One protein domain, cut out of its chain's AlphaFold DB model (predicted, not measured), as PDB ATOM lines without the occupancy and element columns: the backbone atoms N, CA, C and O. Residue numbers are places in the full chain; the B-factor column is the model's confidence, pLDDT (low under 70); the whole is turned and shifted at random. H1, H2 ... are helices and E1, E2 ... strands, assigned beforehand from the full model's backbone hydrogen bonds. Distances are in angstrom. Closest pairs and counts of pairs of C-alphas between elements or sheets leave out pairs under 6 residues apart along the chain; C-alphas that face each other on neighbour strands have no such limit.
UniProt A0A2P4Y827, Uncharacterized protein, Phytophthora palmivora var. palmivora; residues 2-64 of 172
ATOM      1  N   SER A   2     146.583 189.281 178.637       39.03
ATOM      2  CA  SER A   2     147.085 189.177 180.014       39.03
ATOM      3  C   SER A   2     146.888 190.513 180.727       39.03
ATOM      4  O   SER A   2     147.564 191.487 180.404       39.03
ATOM      5  N   MET A   3     145.938 190.579 181.658       39.91
ATOM      6  CA  MET A   3     145.721 191.760 182.498       39.91
ATOM      7  C   MET A   3     146.747 191.737 183.634       39.91
ATOM      8  O   MET A   3     146.487 191.227 184.720       39.91
ATOM      9  N   ASN A   4     147.944 192.258 183.359       40.50
ATOM     10  CA  ASN A   4     148.927 192.577 184.390       40.50
ATOM     11  C   ASN A   4     148.391 193.760 185.206       40.50
ATOM     12  O   ASN A   4     148.593 194.919 184.844       40.50
ATOM     13  N   HIS A   5     147.662 193.478 186.281       41.97
ATOM     14  CA  HIS A   5     147.300 194.502 187.252       41.97
ATOM     15  C   HIS A   5     148.486 194.753 188.190       41.97
ATOM     16  O   HIS A   5     149.015 193.792 188.756       41.97
ATOM     17  N   PRO A   6     148.939 196.010 188.342       44.25
ATOM     18  CA  PRO A   6     150.019 196.332 189.260       44.25
ATOM     19  C   PRO A   6     149.599 195.975 190.689       44.25
ATOM     20  O   PRO A   6     148.482 196.264 191.120       44.25
ATOM     21  N   ILE A   7     150.512 195.331 191.415       49.69
ATOM     22  CA  ILE A   7     150.404 195.095 192.856       49.69
ATOM     23  C   ILE A   7     150.201 196.468 193.519       49.69
ATOM     24  O   ILE A   7     151.020 197.359 193.270       49.69
ATOM     25  N   PRO A   8     149.154 196.678 194.341       52.81
ATOM     26  CA  PRO A   8     148.995 197.930 195.065       52.81
ATOM     27  C   PRO A   8     150.213 198.121 195.966       52.81
ATOM     28  O   PRO A   8     150.434 197.356 196.902       52.81
ATOM     29  N   THR A   9     151.040 199.115 195.653       62.84
ATOM     30  CA  THR A   9     152.261 199.418 196.417       62.84
ATOM     31  C   THR A   9     151.920 199.974 197.804       62.84
ATOM     32  O   THR A   9     152.760 199.977 198.699       62.84
ATOM     33  N   CYS A  10     150.669 200.405 197.996       73.38
ATOM     34  CA  CYS A  10     150.120 200.894 199.249       73.38
ATOM     35  C   CYS A  10     148.650 200.475 199.431       73.38
ATOM     36  O   CYS A  10     147.891 200.338 198.467       73.38
ATOM     37  N   TRP A  11     148.250 200.266 200.686       85.25
ATOM     38  CA  TRP A  11     146.852 200.103 201.081       85.25
ATOM     39  C   TRP A  11     146.120 201.451 200.971       85.25
ATOM     40  O   TRP A  11     146.731 202.487 201.232       85.25
ATOM     41  N   PRO A  12     144.826 201.476 200.610       87.62
ATOM     42  CA  PRO A  12     144.058 202.718 200.608       87.62
ATOM     43  C   PRO A  12     143.999 203.345 202.003       87.62
ATOM     44  O   PRO A  12     143.960 202.622 203.003       87.62
ATOM     45  N   ALA A  13     143.937 204.676 202.062       86.06
ATOM     46  CA  ALA A  13     143.875 205.428 203.317       86.06
ATOM     47  C   ALA A  13     142.636 205.079 204.158       86.06
ATOM     48  O   ALA A  13     142.641 205.243 205.373       86.06
ATOM     49  N   GLU A  14     141.580 204.550 203.532       88.12
ATOM     50  CA  GLU A  14     140.404 204.032 204.226       88.12
ATOM     51  C   GLU A  14     140.703 202.773 205.048       88.12
ATOM     52  O   GLU A  14     139.987 202.498 206.009       88.12
ATOM     53  N   VAL A  15     141.753 202.022 204.704       87.62
ATOM     54  CA  VAL A  15     142.154 200.770 205.367       87.62
ATOM     55  C   VAL A  15     143.370 200.965 206.275       87.62
ATOM     56  O   VAL A  15     143.416 200.377 207.360       87.62
ATOM     57  N   TYR A  16     144.348 201.768 205.852       90.19
ATOM     58  CA  TYR A  16     145.574 202.008 206.609       90.19
ATOM     59  C   TYR A  16     146.081 203.442 206.453       90.19
ATOM     60  O   TYR A  16     146.345 203.907 205.345       90.19
ATOM     61  N   ASP A  17     146.288 204.110 207.585       88.88
ATOM     62  CA  ASP A  17     146.941 205.412 207.668       88.88
ATOM     63  C   ASP A  17     148.454 205.204 207.836       88.88
ATOM     64  O   ASP A  17     148.927 204.731 208.875       88.88
ATOM     65  N   TYR A  18     149.215 205.557 206.798       85.38
ATOM     66  CA  TYR A  18     150.671 205.425 206.776       85.38
ATOM     67  C   TYR A  18     151.396 206.453 207.650       85.38
ATOM     68  O   TYR A  18     152.494 206.156 208.126       85.38
ATOM     69  N   GLU A  19     150.808 207.626 207.891       86.38
ATOM     70  CA  GLU A  19     151.403 208.653 208.752       86.38
ATOM     71  C   GLU A  19     151.315 208.224 210.217       86.38
ATOM     72  O   GLU A  19     152.305 208.253 210.950       86.38
ATOM     73  N   ARG A  20     150.135 207.746 210.629       88.50
ATOM     74  CA  ARG A  20     149.883 207.277 212.000       88.50
ATOM     75  C   ARG A  20     150.307 205.834 212.239       88.50
ATOM     76  O   ARG A  20     150.394 205.407 213.388       88.50
ATOM     77  N   LYS A  21     150.602 205.089 211.170       88.00
ATOM     78  CA  LYS A  21     150.911 203.650 211.182       88.00
ATOM     79  C   LYS A  21     149.795 202.806 211.806       88.00
ATOM     80  O   LYS A  21     150.064 201.793 212.454       88.00
ATOM     81  N   THR A  22     148.542 203.203 211.597       90.38
ATOM     82  CA  THR A  22     147.362 202.573 212.204       90.38
ATOM     83  C   THR A  22     146.372 202.085 211.160       90.38
ATOM     84  O   THR A  22     146.151 202.733 210.140       90.38
ATOM     85  N   ILE A  23     145.720 200.960 211.452       91.31
ATOM     86  CA  ILE A  23     144.565 200.478 210.690       91.31
ATOM     87  C   ILE A  23     143.380 201.404 210.976       91.31
ATOM     88  O   ILE A  23     143.022 201.611 212.135       91.31
ATOM     89  N   THR A  24     142.783 201.952 209.923       89.19
ATOM     90  CA  THR A  24     141.661 202.901 210.006       89.19
ATOM     91  C   THR A  24     140.306 202.213 209.892       89.19
ATOM     92  O   THR A  24     139.331 202.669 210.485       89.19
ATOM     93  N   ASP A  25     140.231 201.102 209.156       87.44
ATOM     94  CA  ASP A  25     138.991 200.346 209.001       87.44
ATOM     95  C   ASP A  25     138.743 199.464 210.233       87.44
ATOM     96  O   ASP A  25     139.489 198.530 210.540       87.44
ATOM     97  N   VAL A  26     137.643 199.742 210.929       85.81
ATOM     98  CA  VAL A  26     137.244 199.047 212.155       85.81
ATOM     99  C   VAL A  26     136.953 197.561 211.967       85.81
ATOM    100  O   VAL A  26     136.962 196.850 212.967       85.81
ATOM    101  N   ALA A  27     136.711 197.069 210.750       85.38
ATOM    102  CA  ALA A  27     136.480 195.652 210.463       85.38
ATOM    103  C   ALA A  27     137.782 194.861 210.257       85.38
ATOM    104  O   ALA A  27     137.770 193.622 210.214       85.38
ATOM    105  N   VAL A  28     138.908 195.560 210.127       90.00
ATOM    106  CA  VAL A  28     140.220 194.968 209.878       90.00
ATOM    107  C   VAL A  28     140.890 194.621 211.205       90.00
ATOM    108  O   VAL A  28     140.970 195.432 212.125       90.00
ATOM    109  N   GLY A  29     141.352 193.375 211.317       87.12
ATOM    110  CA  GLY A  29     142.176 192.915 212.441       87.12
ATOM    111  C   GLY A  29     143.666 192.825 212.110       87.12
ATOM    112  O   GLY A  29     144.488 192.782 213.016       87.12
ATOM    113  N   GLY A  30     144.025 192.816 210.824       91.81
ATOM    114  CA  GLY A  30     145.415 192.801 210.370       91.81
ATOM    115  C   GLY A  30     145.524 192.857 208.849       91.81
ATOM    116  O   GLY A  30     144.592 192.467 208.147       91.81
ATOM    117  N   ILE A  31     146.662 193.330 208.342       91.56
ATOM    118  CA  ILE A  31     146.961 193.431 206.906       91.56
ATOM    119  C   ILE A  31     148.426 193.114 206.623       91.56
ATOM    120  O   ILE A  31     149.304 193.323 207.463       91.56
ATOM    121  N   ASP A  32     148.698 192.664 205.403       89.56
ATOM    122  CA  ASP A  32     150.056 192.512 204.896       89.56
ATOM    123  C   ASP A  32     150.635 193.844 204.408       89.56
ATOM    124  O   ASP A  32     150.434 194.245 203.260       89.56
ATOM    125  N   LEU A  33     151.410 194.519 205.255       85.00
ATOM    126  CA  LEU A  33     152.103 195.756 204.879       85.00
ATOM    127  C   LEU A  33     153.291 195.543 203.925       85.00
ATOM    128  O   LEU A  33     153.811 196.519 203.395       85.00
ATOM    129  N   ARG A  34     153.752 194.300 203.715       80.88
ATOM    130  CA  ARG A  34     154.941 194.017 202.894       80.88
ATOM    131  C   ARG A  34     154.586 193.769 201.439       80.88
ATOM    132  O   ARG A  34     155.219 194.334 200.557       80.88
ATOM    133  N   LYS A  35     153.627 192.872 201.192       77.38
ATOM    134  CA  LYS A  35     153.255 192.458 199.827       77.38
ATOM    135  C   LYS A  35     151.826 192.835 199.449       77.38
ATOM    136  O   LYS A  35     151.433 192.570 198.319       77.38
ATOM    137  N   GLY A  36     151.035 193.382 200.380       81.50
ATOM    138  CA  GLY A  36     149.613 193.653 200.146       81.50
ATOM    139  C   GLY A  36     148.801 192.385 199.857       81.50
ATOM    140  O   GLY A  36     147.748 192.455 199.227       81.50
ATOM    141  N   SER A  37     149.313 191.213 200.258       86.12
ATOM    142  CA  SER A  37     148.839 189.917 199.760       86.12
ATOM    143  C   SER A  37     147.660 189.334 200.535       86.12
ATOM    144  O   SER A  37     147.046 188.360 200.087       86.12
ATOM    145  N   TRP A  38     147.336 189.903 201.695       90.38
ATOM    146  CA  TRP A  38     146.182 189.496 202.481       90.38
ATOM    147  C   TRP A  38     145.658 190.605 203.395       90.38
ATOM    148  O   TRP A  38     146.397 191.484 203.840       90.38
ATOM    149  N   ILE A  39     144.368 190.498 203.711       91.31
ATOM    150  CA  ILE A  39     143.648 191.308 204.695       91.31
ATOM    151  C   ILE A  39     142.837 190.388 205.604       91.31
ATOM    152  O   ILE A  39     142.131 189.491 205.140       91.31
ATOM    153  N   HIS A  40     142.960 190.584 206.911       91.62
ATOM    154  CA  HIS A  40     142.228 189.833 207.914       91.62
ATOM    155  C   HIS A  40     141.027 190.635 208.401       91.62
ATOM    156  O   HIS A  40     141.163 191.726 208.960       91.62
ATOM    157  N   CYS A  41     139.845 190.056 208.228       90.00
ATOM    158  CA  CYS A  41     138.626 190.567 208.812       90.00
ATOM    159  C   CYS A  41     138.404 189.955 210.196       90.00
ATOM    160  O   CYS A  41     138.132 188.756 210.302       90.00
ATOM    161  N   LYS A  42     138.424 190.789 211.241       86.69
ATOM    162  CA  LYS A  42     138.163 190.322 212.610       86.69
ATOM    163  C   LYS A  42     136.684 190.031 212.867       86.69
ATOM    164  O   LYS A  42     136.373 189.173 213.683       86.69
ATOM    165  N   TRP A  43     135.765 190.676 212.142       83.94
ATOM    166  CA  TRP A  43     134.330 190.437 212.325       83.94
ATOM    167  C   TRP A  43     133.933 189.032 211.884       83.94
ATOM    168  O   TRP A  43     133.292 188.333 212.651       83.94
ATOM    169  N   CYS A  44     134.375 188.537 210.728       84.12
ATOM    170  CA  CYS A  44     134.107 187.149 210.324       84.12
ATOM    171  C   CYS A  44     135.272 186.179 210.599       84.12
ATOM    172  O   CYS A  44     135.240 185.048 210.118       84.12
ATOM    173  N   ASN A  45     136.297 186.619 211.340       85.00
ATOM    174  CA  ASN A  45     137.537 185.883 211.620       85.00
ATOM    175  C   ASN A  45     138.104 185.171 210.375       85.00
ATOM    176  O   ASN A  45     138.387 183.976 210.388       85.00
ATOM    177  N   SER A  46     138.177 185.888 209.252       85.69
ATOM    178  CA  SER A  46     138.590 185.320 207.966       85.69
ATOM    179  C   SER A  46     139.716 186.130 207.351       85.69
ATOM    180  O   SER A  46     139.657 187.358 207.304       85.69
ATOM    181  N   THR A  47     140.714 185.433 206.819       90.06
ATOM    182  CA  THR A  47     141.818 186.047 206.080       90.06
ATOM    183  C   THR A  47     141.564 185.919 204.586       90.06
ATOM    184  O   THR A  47     141.518 184.817 204.041       90.06
ATOM    185  N   LEU A  48     141.390 187.054 203.917       87.00
ATOM    186  CA  LEU A  48     141.200 187.128 202.476       87.00
ATOM    187  C   LEU A  48     142.560 187.312 201.813       87.00
ATOM    188  O   LEU A  48     143.274 188.265 202.121       87.00
ATOM    189  N   LYS A  49     142.911 186.418 200.887       87.44
ATOM    190  CA  LYS A  49     144.070 186.616 200.013       87.44
ATOM    191  C   LYS A  49     143.720 187.637 198.936       87.44
ATOM    192  O   LYS A  49     142.669 187.536 198.306       87.44
ATOM    193  N   THR A  50     144.606 188.595 198.716       77.50
ATOM    194  CA  THR A  50     144.412 189.712 197.794       77.50
ATOM    195  C   THR A  50     145.619 189.795 196.876       77.50
ATOM    196  O   THR A  50     146.668 190.291 197.258       77.50
ATOM    197  N   THR A  51     145.497 189.288 195.650       71.56
ATOM    198  CA  THR A  51     146.533 189.485 194.620       71.56
ATOM    199  C   THR A  51     146.558 190.936 194.136       71.56
ATOM    200  O   THR A  51     147.619 191.486 193.868       71.56
ATOM    201  N   SER A  52     145.386 191.574 194.103       71.12
ATOM    202  CA  SER A  52     145.191 193.011 193.931       71.12
ATOM    203  C   SER A  52     144.039 193.448 194.836       71.12
ATOM    204  O   SER A  52     142.882 193.106 194.574       71.12
ATOM    205  N   PHE A  53     144.338 194.146 195.932       81.06
ATOM    206  CA  PHE A  53     143.295 194.636 196.831       81.06
ATOM    207  C   PHE A  53     142.348 195.594 196.095       81.06
ATOM    208  O   PHE A  53     142.790 196.524 195.427       81.06
ATOM    209  N   SER A  54     141.039 195.383 196.247       83.62
ATOM    210  CA  SER A  54     140.008 196.293 195.749       83.62
ATOM    211  C   SER A  54     139.096 196.702 196.893       83.62
ATOM    212  O   SER A  54     138.398 195.868 197.477       83.62
ATOM    213  N   LEU A  55     139.039 198.006 197.168       83.62
ATOM    214  CA  LEU A  55     138.161 198.572 198.192       83.62
ATOM    215  C   LEU A  55     136.684 198.221 197.945       83.62
ATOM    216  O   LEU A  55     135.918 198.032 198.886       83.62
ATOM    217  N   ILE A  56     136.283 198.061 196.681       84.44
ATOM    218  CA  ILE A  56     134.925 197.651 196.299       84.44
ATOM    219  C   ILE A  56     134.660 196.206 196.742       84.44
ATOM    220  O   ILE A  56     133.622 195.924 197.344       84.44
ATOM    221  N   THR A  57     135.605 195.293 196.491       83.62
ATOM    222  CA  THR A  57     135.487 193.890 196.934       83.62
ATOM    223  C   THR A  57     135.496 193.766 198.455       83.62
ATOM    224  O   THR A  57     134.718 192.990 199.008       83.62
ATOM    225  N   TRP A  58     136.297 194.587 199.137       87.38
ATOM    226  CA  TRP A  58     136.333 194.663 200.594       87.38
ATOM    227  C   TRP A  58     135.010 195.166 201.183       87.38
ATOM    228  O   TRP A  58     134.417 194.498 202.027       87.38
ATOM    229  N   ARG A  59     134.454 196.258 200.646       85.50
ATOM    230  CA  ARG A  59     133.128 196.761 201.043       85.50
ATOM    231  C   ARG A  59     132.011 195.762 200.740       85.50
ATOM    232  O   ARG A  59     131.058 195.646 201.504       85.50
ATOM    233  N   SER A  60     132.111 195.017 199.640       84.56
ATOM    234  CA  SER A  60     131.173 193.931 199.331       84.56
ATOM    235  C   SER A  60     131.270 192.790 200.353       84.56
ATOM    236  O   SER A  60     130.244 192.289 200.814       84.56
ATOM    237  N   HIS A  61     132.486 192.425 200.773       85.88
ATOM    238  CA  HIS A  61     132.715 191.462 201.849       85.88
ATOM    239  C   HIS A  61     132.108 191.933 203.182       85.88
ATOM    240  O   HIS A  61     131.390 191.158 203.812       85.88
ATOM    241  N   GLN A  62     132.300 193.204 203.550       81.44
ATOM    242  CA  GLN A  62     131.711 193.813 204.751       81.44
ATOM    243  C   GLN A  62     130.173 193.845 204.719       81.44
ATOM    244  O   GLN A  62     129.514 193.780 205.748       81.44
ATOM    245  N   ARG A  63     129.559 193.892 203.531       79.62
ATOM    246  CA  ARG A  63     128.092 193.871 203.383       79.62
ATOM    247  C   ARG A  63     127.471 192.478 203.508       79.62
ATOM    248  O   ARG A  63     126.242 192.380 203.491       79.62
ATOM    249  N   ARG A  64     128.268 191.406 203.617       80.38
ATOM    250  CA  ARG A  64     127.744 190.039 203.779       80.38
ATOM    251  C   ARG A  64     126.956 189.916 205.087       80.38
ATOM    252  O   ARG A  64     127.276 190.540 206.092       80.38
TER     253      ARG A  64
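What this domain is: This is residues 2 to 64 of the 172 residues of an uncharacterized protein of Phytophthora palmivora var. palmivora (UniProt A0A2P4Y827). Little regular structure: a long opening stretch, residues 2 to 27, with a short paired loop, leads into a small sheet of three strands, which a short helix, H1, only grazes. The printed part has 63 residues, 20 of them in E1, E2, E3 and H1, in that order; the class is mixed. The sheet, E1 - E2 - E3, is an antiparallel meander, each strand the neighbour of the one before. The whole is compact, radius of gyration of the C-alphas 11.5 A, and flat, spanning 35 by 30 by 16 A.

Where its parts are: E1, residues 28 to 31, begins at C-alpha (140.220, 194.968, 209.878) and is 7.5 A long. E2 is residues 38 to 41, 9.9 A; E3 is residues 46 to 49, 9.7 A. H1, residues 55 to 62, 10.4 A, ends at C-alpha (131.711, 193.813, 204.751).

How they stand to each other: Residues 16 to 17 pair antiparallel with residues 22 to 23. E1 and E2 form a hairpin at 168 degrees; N 29 and O 40 are 2.9 A apart, within hydrogen-bond range. E2 and E3 form another at 159 degrees, with N 48 and O 39 within range at 2.8 A. H1 only grazes the sheet, with residues 58 to 62; each of its O i to N i+4 pairs is within hydrogen-bond range.

The domain as a whole: The farthest C-alphas, of Ser 2 and Arg 20, are 36.9 A apart. The printed part has no cut, and no link between named elements is long. Residues 2 to 9 have pLDDT under 70.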